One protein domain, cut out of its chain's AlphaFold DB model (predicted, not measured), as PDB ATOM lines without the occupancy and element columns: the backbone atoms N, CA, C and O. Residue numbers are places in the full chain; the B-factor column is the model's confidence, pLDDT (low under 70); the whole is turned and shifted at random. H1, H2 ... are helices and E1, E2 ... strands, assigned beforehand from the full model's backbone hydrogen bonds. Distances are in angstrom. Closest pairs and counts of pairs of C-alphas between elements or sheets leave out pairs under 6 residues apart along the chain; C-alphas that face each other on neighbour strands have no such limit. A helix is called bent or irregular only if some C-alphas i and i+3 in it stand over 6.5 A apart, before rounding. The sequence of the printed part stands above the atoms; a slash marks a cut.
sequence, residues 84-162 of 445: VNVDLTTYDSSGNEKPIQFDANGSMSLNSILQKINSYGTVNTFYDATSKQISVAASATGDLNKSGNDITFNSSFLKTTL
ATOM      1  N   VAL A  84     -34.724   3.895 -16.895       92.94
ATOM      2  CA  VAL A  84     -34.109   4.235 -15.615       92.94
ATOM      3  C   VAL A  84     -32.668   3.758 -15.630       92.94
ATOM      4  O   VAL A  84     -32.382   2.616 -15.986       92.94
ATOM      5  N   ASN A  85     -31.760   4.641 -15.238       95.75
ATOM      6  CA  ASN A  85     -30.360   4.292 -15.107       95.75
ATOM      7  C   ASN A  85     -30.140   3.497 -13.814       95.75
ATOM      8  O   ASN A  85     -30.537   3.933 -12.729       95.75
ATOM      9  N   VAL A  86     -29.509   2.335 -13.942       97.50
ATOM     10  CA  VAL A  86     -29.019   1.517 -12.835       97.50
ATOM     11  C   VAL A  86     -27.512   1.682 -12.807       97.50
ATOM     12  O   VAL A  86     -26.833   1.314 -13.761       97.50
ATOM     13  N   ASP A  87     -27.008   2.240 -11.714       97.50
ATOM     14  CA  ASP A  87     -25.583   2.506 -11.527       97.50
ATOM     15  C   ASP A  87     -25.204   2.302 -10.061       97.50
ATOM     16  O   ASP A  87     -25.742   2.982  -9.171       97.50
ATOM     17  N   LEU A  88     -24.310   1.342  -9.833       96.50
ATOM     18  CA  LEU A  88     -23.644   1.091  -8.564       96.50
ATOM     19  C   LEU A  88     -22.209   0.608  -8.804       96.50
ATOM     20  O   LEU A  88     -21.911  -0.046  -9.802       96.50
ATOM     21  N   THR A  89     -21.343   0.871  -7.839       96.38
ATOM     22  CA  THR A  89     -19.947   0.435  -7.839       96.38
ATOM     23  C   THR A  89     -19.712  -0.507  -6.667       96.38
ATOM     24  O   THR A  89     -20.119  -0.200  -5.552       96.38
ATOM     25  N   THR A  90     -19.033  -1.630  -6.907       96.00
ATOM     26  CA  THR A  90     -18.466  -2.501  -5.861       96.00
ATOM     27  C   THR A  90     -16.983  -2.742  -6.138       96.00
ATOM     28  O   THR A  90     -16.470  -2.291  -7.162       96.00
ATOM     29  N   TYR A  91     -16.290  -3.475  -5.272       94.94
ATOM     30  CA  TYR A  91     -14.879  -3.826  -5.448       94.94
ATOM     31  C   TYR A  91     -14.669  -5.345  -5.413       94.94
ATOM     32  O   TYR A  91     -15.510  -6.087  -4.902       94.94
ATOM     33  N   ASP A  92     -13.576  -5.830  -6.004       93.00
ATOM     34  CA  ASP A  92     -13.125  -7.213  -5.807       93.00
ATOM     35  C   ASP A  92     -12.240  -7.354  -4.556       93.00
ATOM     36  O   ASP A  92     -11.880  -6.371  -3.914       93.00
ATOM     37  N   SER A  93     -11.864  -8.586  -4.201       89.44
ATOM     38  CA  SER A  93     -11.046  -8.878  -3.011       89.44
ATOM     39  C   SER A  93      -9.645  -8.252  -3.032       89.44
ATOM     40  O   SER A  93      -8.946  -8.311  -2.023       89.44
ATOM     41  N   SER A  94      -9.219  -7.713  -4.177       89.81
ATOM     42  CA  SER A  94      -7.951  -7.000  -4.356       89.81
ATOM     43  C   SER A  94      -8.134  -5.476  -4.325       89.81
ATOM     44  O   SER A  94      -7.165  -4.747  -4.525       89.81
ATOM     45  N   GLY A  95      -9.360  -4.994  -4.102       91.44
ATOM     46  CA  GLY A  95      -9.705  -3.577  -4.080       91.44
ATOM     47  C   GLY A  95      -9.847  -2.943  -5.463       91.44
ATOM     48  O   GLY A  95      -9.830  -1.718  -5.567       91.44
ATOM     49  N   ASN A  96      -9.975  -3.729  -6.540       94.38
ATOM     50  CA  ASN A  96     -10.226  -3.149  -7.861       94.38
ATOM     51  C   ASN A  96     -11.708  -2.830  -8.028       94.38
ATOM     52  O   ASN A  96     -12.566  -3.670  -7.756       94.38
ATOM     53  N   GLU A  97     -11.988  -1.648  -8.565       96.19
ATOM     54  CA  GLU A  97     -13.343  -1.187  -8.839       96.19
ATOM     55  C   GLU A  97     -14.049  -2.060  -9.891       96.19
ATOM     56  O   GLU A  97     -13.470  -2.454 -10.910       96.19
ATOM     57  N   LYS A  98     -15.323  -2.359  -9.636       97.31
ATOM     58  CA  LYS A  98     -16.233  -3.125 -10.489       97.31
ATOM     59  C   LYS A  98     -17.551  -2.354 -10.638       97.31
ATOM     60  O   LYS A  98     -18.475  -2.565  -9.848       97.31
ATOM     61  N   PRO A  99     -17.651  -1.460 -11.633       97.44
ATOM     62  CA  PRO A  99     -18.891  -0.748 -11.899       97.44
ATOM     63  C   PRO A  99     -19.939  -1.690 -12.502       97.44
ATOM     64  O   PRO A  99     -19.633  -2.539 -13.344       97.44
ATOM     65  N   ILE A 100     -21.191  -1.506 -12.096       97.94
ATOM     66  CA  ILE A 100     -22.370  -2.127 -12.695       97.94
ATOM     67  C   ILE A 100     -23.262  -0.994 -13.173       97.94
ATOM     68  O   ILE A 100     -23.903  -0.314 -12.373       97.94
ATOM     69  N   GLN A 101     -23.297  -0.812 -14.490       97.31
ATOM     70  CA  GLN A 101     -24.051   0.261 -15.116       97.31
ATOM     71  C   GLN A 101     -24.839  -0.260 -16.315       97.31
ATOM     72  O   GLN A 101     -24.281  -0.902 -17.207       97.31
ATOM     73  N   PHE A 102     -26.142   0.009 -16.332       97.38
ATOM     74  CA  PHE A 102     -27.004  -0.218 -17.488       97.38
ATOM     75  C   PHE A 102     -28.304   0.573 -17.363       97.38
ATOM     76  O   PHE A 102     -28.763   0.880 -16.266       97.38
ATOM     77  N   ASP A 103     -28.951   0.814 -18.495       94.62
ATOM     78  CA  ASP A 103     -30.296   1.372 -18.518       94.62
ATOM     79  C   ASP A 103     -31.338   0.248 -18.559       94.62
ATOM     80  O   ASP A 103     -31.220  -0.716 -19.326       94.62
ATOM     81  N   ALA A 104     -32.351   0.356 -17.704       92.62
ATOM     82  CA  ALA A 104     -33.509  -0.522 -17.686       92.62
ATOM     83  C   ALA A 104     -34.697   0.189 -18.342       92.62
ATOM     84  O   ALA A 104     -35.089   1.279 -17.927       92.62
ATOM     85  N   ASN A 105     -35.263  -0.420 -19.378       87.44
ATOM     86  CA  ASN A 105     -36.452   0.092 -20.058       87.44
ATOM     87  C   ASN A 105     -37.739  -0.278 -19.292       87.44
ATOM     88  O   ASN A 105     -37.722  -1.072 -18.349       87.44
ATOM     89  N   GLY A 106     -38.877   0.261 -19.734       82.00
ATOM     90  CA  GLY A 106     -40.180   0.003 -19.113       82.00
ATOM     91  C   GLY A 106     -40.696  -1.438 -19.201       82.00
ATOM     92  O   GLY A 106     -41.647  -1.770 -18.498       82.00
ATOM     93  N   SER A 107     -40.101  -2.298 -20.037       82.00
ATOM     94  CA  SER A 107     -40.481  -3.715 -20.125       82.00
ATOM     95  C   SER A 107     -39.709  -4.611 -19.149       82.00
ATOM     96  O   SER A 107     -40.097  -5.763 -18.942       82.00
ATOM     97  N   MET A 108     -38.654  -4.110 -18.494       88.31
ATOM     98  CA  MET A 108     -37.931  -4.854 -17.461       88.31
ATOM     99  C   MET A 108     -38.665  -4.807 -16.116       88.31
ATOM    100  O   MET A 108     -38.844  -3.752 -15.512       88.31
ATOM    101  N   SER A 109     -39.024  -5.981 -15.589       90.44
ATOM    102  CA  SER A 109     -39.508  -6.092 -14.208       90.44
ATOM    103  C   SER A 109     -38.389  -5.799 -13.197       90.44
ATOM    104  O   SER A 109     -37.211  -5.997 -13.504       90.44
ATOM    105  N   LEU A 110     -38.737  -5.433 -11.956       92.50
ATOM    106  CA  LEU A 110     -37.749  -5.289 -10.874       92.50
ATOM    107  C   LEU A 110     -36.901  -6.561 -10.710       92.50
ATOM    108  O   LEU A 110     -35.685  -6.479 -10.588       92.50
ATOM    109  N   ASN A 111     -37.520  -7.743 -10.787       93.56
ATOM    110  CA  ASN A 111     -36.792  -9.009 -10.715       93.56
ATOM    111  C   ASN A 111     -35.798  -9.171 -11.878       93.56
ATOM    112  O   ASN A 111     -34.676  -9.616 -11.665       93.56
ATOM    113  N   SER A 112     -36.171  -8.763 -13.094       94.69
ATOM    114  CA  SER A 112     -35.273  -8.774 -14.257       94.69
ATOM    115  C   SER A 112     -34.096  -7.809 -14.084       94.69
ATOM    116  O   SER A 112     -32.983  -8.128 -14.493       94.69
ATOM    117  N   ILE A 113     -34.317  -6.653 -13.448       95.94
ATOM    118  CA  ILE A 113     -33.254  -5.698 -13.101       95.94
ATOM    119  C   ILE A 113     -32.286  -6.326 -12.087       95.94
ATOM    120  O   ILE A 113     -31.083  -6.333 -12.332       95.94
ATOM    121  N   LEU A 114     -32.794  -6.910 -10.996       96.69
ATOM    122  CA  LEU A 114     -31.968  -7.572  -9.975       96.69
ATOM    123  C   LEU A 114     -31.192  -8.771 -10.545       96.69
ATOM    124  O   LEU A 114     -30.000  -8.927 -10.292       96.69
ATOM    125  N   GLN A 115     -31.821  -9.583 -11.399       97.12
ATOM    126  CA  GLN A 115     -31.139 -10.668 -12.112       97.12
ATOM    127  C   GLN A 115     -30.033 -10.149 -13.034       97.12
ATOM    128  O   GLN A 115     -28.959 -10.749 -13.099       97.12
ATOM    129  N   LYS A 116     -30.262  -9.023 -13.721       97.62
ATOM    130  CA  LYS A 116     -29.231  -8.394 -14.549       97.62
ATOM    131  C   LYS A 116     -28.069  -7.886 -13.699       97.62
ATOM    132  O   LYS A 116     -26.932  -8.116 -14.090       97.62
ATOM    133  N   ILE A 117     -28.321  -7.307 -12.523       97.50
ATOM    134  CA  ILE A 117     -27.261  -6.954 -11.562       97.50
ATOM    135  C   ILE A 117     -26.475  -8.209 -11.141       97.50
ATOM    136  O   ILE A 117     -25.252  -8.231 -11.261       97.50
ATOM    137  N   ASN A 118     -27.162  -9.288 -10.748       97.50
ATOM    138  CA  ASN A 118     -26.520 -10.550 -10.347       97.50
ATOM    139  C   ASN A 118     -25.663 -11.170 -11.460       97.50
ATOM    140  O   ASN A 118     -24.673 -11.839 -11.174       97.50
ATOM    141  N   SER A 119     -26.009 -10.940 -12.732       97.81
ATOM    142  CA  SER A 119     -25.257 -11.475 -13.874       97.81
ATOM    143  C   SER A 119     -23.825 -10.930 -13.995       97.81
ATOM    144  O   SER A 119     -22.993 -11.576 -14.627       97.81
ATOM    145  N   TYR A 120     -23.508  -9.800 -13.346       96.81
ATOM    146  CA  TYR A 120     -22.135  -9.284 -13.256       96.81
ATOM    147  C   TYR A 120     -21.263 -10.094 -12.277       96.81
ATOM    148  O   TYR A 120     -20.039 -10.000 -12.330       96.81
ATOM    149  N   GLY A 121     -21.864 -10.885 -11.377       95.81
ATOM    150  CA  GLY A 121     -21.172 -11.791 -10.449       95.81
ATOM    151  C   GLY A 121     -20.466 -11.130  -9.258       95.81
ATOM    152  O   GLY A 121     -19.985 -11.828  -8.366       95.81
ATOM    153  N   THR A 122     -20.409  -9.801  -9.201       95.38
ATOM    154  CA  THR A 122     -19.682  -9.045  -8.164       95.38
ATOM    155  C   THR A 122     -20.538  -8.690  -6.950       95.38
ATOM    156  O   THR A 122     -19.999  -8.434  -5.873       95.38
ATOM    157  N   VAL A 123     -21.862  -8.733  -7.099       95.94
ATOM    158  CA  VAL A 123     -22.836  -8.581  -6.016       95.94
ATOM    159  C   VAL A 123     -23.921  -9.652  -6.122       95.94
ATOM    160  O   VAL A 123     -24.204 -10.165  -7.205       95.94
ATOM    161  N   ASN A 124     -24.569  -9.929  -4.997       95.88
ATOM    162  CA  ASN A 124     -25.769 -10.742  -4.888       95.88
ATOM    163  C   ASN A 124     -26.934  -9.861  -4.443       95.88
ATOM    164  O   ASN A 124     -26.876  -9.203  -3.403       95.88
ATOM    165  N   THR A 125     -28.003  -9.870  -5.231       96.00
ATOM    166  CA  THR A 125     -29.206  -9.075  -5.009       96.00
ATOM    167  C   THR A 125     -30.453  -9.936  -5.032       96.00
ATOM    168  O   THR A 125     -30.572 -10.873  -5.827       96.00
ATOM    169  N   PHE A 126     -31.400  -9.619  -4.159       95.44
ATOM    170  CA  PHE A 126     -32.719 -10.239  -4.165       95.44
ATOM    171  C   PHE A 126     -33.761  -9.295  -3.569       95.44
ATOM    172  O   PHE A 126     -33.435  -8.373  -2.823       95.44
ATOM    173  N   TYR A 127     -35.022  -9.547  -3.904       95.56
ATOM    174  CA  TYR A 127     -36.177  -8.889  -3.308       95.56
ATOM    175  C   TYR A 127     -36.925  -9.897  -2.439       95.56
ATOM    176  O   TYR A 127     -37.303 -10.966  -2.922       95.56
ATOM    177  N   ASP A 128     -37.149  -9.558  -1.174       94.94
ATOM    178  CA  ASP A 128     -38.015 -10.334  -0.295       94.94
ATOM    179  C   ASP A 128     -39.433  -9.757  -0.309       94.94
ATOM    180  O   ASP A 128     -39.681  -8.633   0.130       94.94
ATOM    181  N   ALA A 129     -40.390 -10.550  -0.790       93.69
ATOM    182  CA  ALA A 129     -41.784 -10.133  -0.897       93.69
ATOM    183  C   ALA A 129     -42.472  -9.952   0.467       93.69
ATOM    184  O   ALA A 129     -43.457  -9.214   0.551       93.69
ATOM    185  N   THR A 130     -41.966 -10.600   1.524       95.69
ATOM    186  CA  THR A 130     -42.563 -10.549   2.867       95.69
ATOM    187  C   THR A 130     -42.258  -9.220   3.554       95.69
ATOM    188  O   THR A 130     -43.172  -8.509   3.971       95.69
ATOM    189  N   SER A 131     -40.976  -8.865   3.639       94.50
ATOM    190  CA  SER A 131     -40.501  -7.598   4.206       94.50
ATOM    191  C   SER A 131     -40.632  -6.421   3.238       94.50
ATOM    192  O   SER A 131     -40.576  -5.273   3.672       94.50
ATOM    193  N   LYS A 132     -40.840  -6.694   1.939       92.50
ATOM    194  CA  LYS A 132     -40.822  -5.708   0.846       92.50
ATOM    195  C   LYS A 132     -39.492  -4.956   0.765       92.50
ATOM    196  O   LYS A 132     -39.467  -3.769   0.448       92.50
ATOM    197  N   GLN A 133     -38.394  -5.647   1.061       92.88
ATOM    198  CA  GLN A 133     -37.044  -5.091   1.042       92.88
ATOM    199  C   GLN A 133     -36.212  -5.693  -0.085       92.88
ATOM    200  O   GLN A 133     -36.417  -6.832  -0.508       92.88
ATOM    201  N   ILE A 134     -35.248  -4.907  -0.558       94.00
ATOM    202  CA  ILE A 134     -34.211  -5.354  -1.481       94.00
ATOM    203  C   ILE A 134     -32.923  -5.494  -0.682       94.00
ATOM    204  O   ILE A 134     -32.535  -4.580   0.042       94.00
ATOM    205  N   SER A 135     -32.261  -6.634  -0.834       93.56
ATOM    206  CA  SER A 135     -30.921  -6.859  -0.313       93.56
ATOM    207  C   SER A 135     -29.923  -6.766  -1.453       93.56
ATOM    208  O   SER A 135     -30.157  -7.317  -2.529       93.56
ATOM    209  N   VAL A 136     -28.797  -6.108  -1.195       95.44
ATOM    210  CA  VAL A 136     -27.627  -6.057  -2.074       95.44
ATOM    211  C   VAL A 136     -26.409  -6.319  -1.200       95.44
ATOM    212  O   VAL A 136     -26.184  -5.601  -0.231       95.44
ATOM    213  N   ALA A 137     -25.642  -7.355  -1.522       95.25
ATOM    214  CA  ALA A 137     -24.426  -7.717  -0.804       95.25
ATOM    215  C   ALA A 137     -23.292  -7.969  -1.794       95.25
ATOM    216  O   ALA A 137     -23.530  -8.509  -2.874       95.25
ATOM    217  N   ALA A 138     -22.061  -7.614  -1.437       95.00
ATOM    218  CA  ALA A 138     -20.903  -7.944  -2.254       95.00
ATOM    219  C   ALA A 138     -20.715  -9.467  -2.274       95.00
ATOM    220  O   ALA A 138     -20.993 -10.159  -1.292       95.00
ATOM    221  N   SER A 139     -20.259 -10.006  -3.403       94.25
ATOM    222  CA  SER A 139     -19.937 -11.435  -3.499       94.25
ATOM    223  C   SER A 139     -18.633 -11.781  -2.775       94.25
ATOM    224  O   SER A 139     -18.453 -12.918  -2.342       94.25
ATOM    225  N   ALA A 140     -17.718 -10.815  -2.663       93.88
ATOM    226  CA  ALA A 140     -16.470 -10.954  -1.926       93.88
ATOM    227  C   ALA A 140     -16.658 -10.568  -0.451       93.88
ATOM    228  O   ALA A 140     -17.478  -9.715  -0.119       93.88
ATOM    229  N   THR A 141     -15.886 -11.204   0.428       93.56
ATOM    230  CA  THR A 141     -15.809 -10.869   1.855       93.56
ATOM    231  C   THR A 141     -14.629  -9.939   2.131       93.56
ATOM    232  O   THR A 141     -13.754  -9.778   1.280       93.56
ATOM    233  N   GLY A 142     -14.573  -9.400   3.347       93.62
ATOM    234  CA  GLY A 142     -13.517  -8.485   3.766       93.62
ATOM    235  C   GLY A 142     -13.918  -7.028   3.585       93.62
ATOM    236  O   GLY A 142     -15.034  -6.734   3.176       93.62
ATOM    237  N   ASP A 143     -13.001  -6.140   3.932       94.38
ATOM    238  CA  ASP A 143     -13.116  -4.704   3.681       94.38
ATOM    239  C   ASP A 143     -12.514  -4.429   2.293       94.38
ATOM    240  O   ASP A 143     -11.285  -4.416   2.126       94.38
ATOM    241  N   LEU A 144     -13.397  -4.315   1.298       94.12
ATOM    242  CA  LEU A 144     -13.077  -4.277  -0.130       94.12
ATOM    243  C   LEU A 144     -12.650  -2.875  -0.582       94.12
ATOM    244  O   LEU A 144     -11.899  -2.748  -1.551       94.12
ATOM    245  N   ASN A 145     -13.089  -1.830   0.124       93.75
ATOM    246  CA  ASN A 145     -12.724  -0.442  -0.140       93.75
ATOM    247  C   ASN A 145     -12.212   0.279   1.115       93.75
ATOM    248  O   ASN A 145     -12.950   0.978   1.805       93.75
ATOM    249  N   LYS A 146     -10.888   0.248   1.318       88.94
ATOM    250  CA  LYS A 146     -10.210   0.865   2.479       88.94
ATOM    251  C   LYS A 146     -10.484   2.359   2.681       88.94
ATOM    252  O   LYS A 146     -10.228   2.882   3.764       88.94
ATOM    253  N   SER A 147     -10.918   3.061   1.635       89.38
ATOM    254  CA  SER A 147     -11.115   4.515   1.644       89.38
ATOM    255  C   SER A 147     -12.588   4.930   1.606       89.38
ATOM    256  O   SER A 147     -12.867   6.127   1.532       89.38
ATOM    257  N   GLY A 148     -13.534   3.988   1.614       90.81
ATOM    258  CA  GLY A 148     -14.946   4.300   1.409       90.81
ATOM    259  C   GLY A 148     -15.864   3.109   1.643       90.81
ATOM    260  O   GLY A 148     -15.579   2.254   2.472       90.81
ATOM    261  N   ASN A 149     -16.986   3.078   0.927       93.38
ATOM    262  CA  ASN A 149     -17.961   2.000   1.046       93.38
ATOM    263  C   ASN A 149     -17.627   0.859   0.079       93.38
ATOM    264  O   ASN A 149     -17.223   1.109  -1.062       93.38
ATOM    265  N   ASP A 150     -17.848  -0.380   0.516       94.44
ATOM    266  CA  ASP A 150     -17.676  -1.582  -0.310       94.44
ATOM    267  C   ASP A 150     -18.636  -1.595  -1.498       94.44
ATOM    268  O   ASP A 150     -18.301  -2.110  -2.563       94.44
ATOM    269  N   ILE A 151     -19.821  -1.003  -1.319       95.88
ATOM    270  CA  ILE A 151     -20.803  -0.771  -2.374       95.88
ATOM    271  C   ILE A 151     -21.254   0.682  -2.311       95.88
ATOM    272  O   ILE A 151     -21.667   1.173  -1.262       95.88
ATOM    273  N   THR A 152     -21.216   1.363  -3.452       95.50
ATOM    274  CA  THR A 152     -21.715   2.731  -3.613       95.50
ATOM    275  C   THR A 152     -22.847   2.745  -4.633       95.50
ATOM    276  O   THR A 152     -22.670   2.300  -5.764       95.50
ATOM    277  N   PHE A 153     -24.015   3.268  -4.257       95.88
ATOM    278  CA  PHE A 153     -25.145   3.438  -5.173       95.88
ATOM    279  C   PHE A 153     -25.083   4.817  -5.844       95.88
ATOM    280  O   PHE A 153     -25.288   5.859  -5.215       95.88
ATOM    281  N   ASN A 154     -24.816   4.848  -7.148       94.81
ATOM    282  CA  ASN A 154     -24.583   6.096  -7.878       94.81
ATOM    283  C   ASN A 154     -25.895   6.693  -8.414       94.81
ATOM    284  O   ASN A 154     -26.120   7.901  -8.297       94.81
ATOM    285  N   SER A 155     -26.801   5.846  -8.910       95.50
ATOM    286  CA  SER A 155     -28.073   6.256  -9.528       95.50
ATOM    287  C   SER A 155     -29.169   6.677  -8.529       95.50
ATOM    288  O   SER A 155     -29.323   6.109  -7.444       95.50
ATOM    289  N   SER A 156     -30.002   7.647  -8.929       94.19
ATOM    290  CA  SER A 156     -31.187   8.080  -8.165       94.19
ATOM    291  C   SER A 156     -32.255   6.991  -8.060       94.19
ATOM    292  O   SER A 156     -32.992   6.951  -7.077       94.19
ATOM    293  N   PHE A 157     -32.333   6.096  -9.049       94.50
ATOM    294  CA  PHE A 157     -33.245   4.956  -9.011       94.50
ATOM    295  C   PHE A 157     -32.933   4.040  -7.818       94.50
ATOM    296  O   PHE A 157     -33.824   3.747  -7.026       94.50
ATOM    297  N   LEU A 158     -31.666   3.660  -7.626       94.94
ATOM    298  CA  LEU A 158     -31.262   2.799  -6.511       94.94
ATOM    299  C   LEU A 158     -31.370   3.510  -5.149       94.94
ATOM    300  O   LEU A 158     -31.918   2.943  -4.206       94.94
ATOM    301  N   LYS A 159     -30.907   4.764  -5.049       93.38
ATOM    302  CA  LYS A 159     -30.909   5.517  -3.778       93.38
ATOM    303  C   LYS A 159     -32.289   6.007  -3.355       93.38
ATOM    304  O   LYS A 159     -32.706   5.790  -2.226       93.38
ATOM    305  N   THR A 160     -32.989   6.700  -4.248       92.75
ATOM    306  CA  THR A 160     -34.211   7.442  -3.905       92.75
ATOM    307  C   THR A 160     -35.460   6.620  -4.176       92.75
ATOM    308  O   THR A 160     -36.346   6.571  -3.329       92.75
ATOM    309  N   THR A 161     -35.545   5.966  -5.339       93.50
ATOM    310  CA  THR A 161     -36.744   5.198  -5.711       93.50
ATOM    311  C   THR A 161     -36.814   3.867  -4.968       93.50
ATOM    312  O   THR A 161     -37.870   3.523  -4.446       93.50
ATOM    313  N   LEU A 162     -35.702   3.124  -4.901       93.19
ATOM    314  CA  LEU A 162     -35.632   1.853  -4.166       93.19
ATOM    315  C   LEU A 162     -35.255   2.019  -2.688       93.19
ATOM    316  O   LEU A 162     -35.410   1.073  -1.921       93.19
TER     317      LEU A 162
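AT A GLANCE: This is residues 84 to 162 of the 445 residues of the protein "Flagellar hook-associated protein FliD" of Sporolactobacillus inulinus (UniProt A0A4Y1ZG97). A three-stranded antiparallel sheet and a separate two-stranded hairpin, E3 with E4, form a V: they come close near Thr 90 and Ala 138, and the turn end of the hairpin swings away from the sheet. H1 bridges the two parts, over E2 of the sheet and beside E3, while H2 extends the sheet sideways, next to E1 and past the end of the short E5. The printed part has 79 residues, with five named strands and two named helices in the order E1, E2, H1, E3, E4, E5, H2; its class is mixed, helices and strands. The larger sheet has the order E2, E1, E5. The whole is compact, with a radius of gyration of the C-alphas of 12.6 A and spans of 36 by 27 by 23 A.

IN THESE COORDINATES: In the larger sheet, E1 is residues 84 to 91, 23.2 A long, and begins with C-alpha 84 at (-34.109, 4.235, -15.615). E2, residues 97 to 105, measures 25.7 A, and E5 is residues 151 to 153. H1, residues 110 to 118, is 12.4 A long, with C-alpha 110 at (-37.749, -5.289, -10.874). E3, residues 123 to 128, measures 16.3 A, and E4, residues 133 to 138, measures 16.7 A. H2, residues 156 to 161, ends with C-alpha 161 at (-36.744, 5.198, -5.711); it is neither bent nor irregular, but only just: C-alphas 158 and 161 are 6.0 A apart.

HOW THE PARTS SIT: E1 and E2 are a hairpin, antiparallel at 165 degrees, with N 98 and O 90 within hydrogen-bond range at 2.7 A. E5 is antiparallel to E1 at 161 degrees, with N 89 and O 152 at 2.8 A. H1 is on this sheet at a height of 9.8 A, over E2 and along the strands at 26 degrees on the local plane; the closest C-alphas of E2 and H1 are those of Ala 104 and Ile 113, 6.9 A. H2 stands at the sheet's level, its closest C-alpha to E1 being Phe 157, 6.7 A from that of Val 86. The closest C-alphas of H1 and E3 are those of Asn 118 and Asn 124, 5.5 A. E3 and E4 are a hairpin, antiparallel at 165 degrees, with N 124 and O 137 at 2.8 A. The closest C-alphas of E1 and E4 are those of Thr 90 and Ala 138, 7.0 A. E2 is apart from E3 and E4, and H1 is apart from H2. In H1 and H2 every O i to N i+4 pair is within hydrogen-bond range.

THE WHOLE: The two C-alphas farthest apart are those of Ser 107 and Lys 146, 38.1 A. The link from E4 to E5, residues 139 to 150, is long; the other links are tight. The printed part has no cut. Its mean pLDDT is 94.2, and no printed residue is under 70.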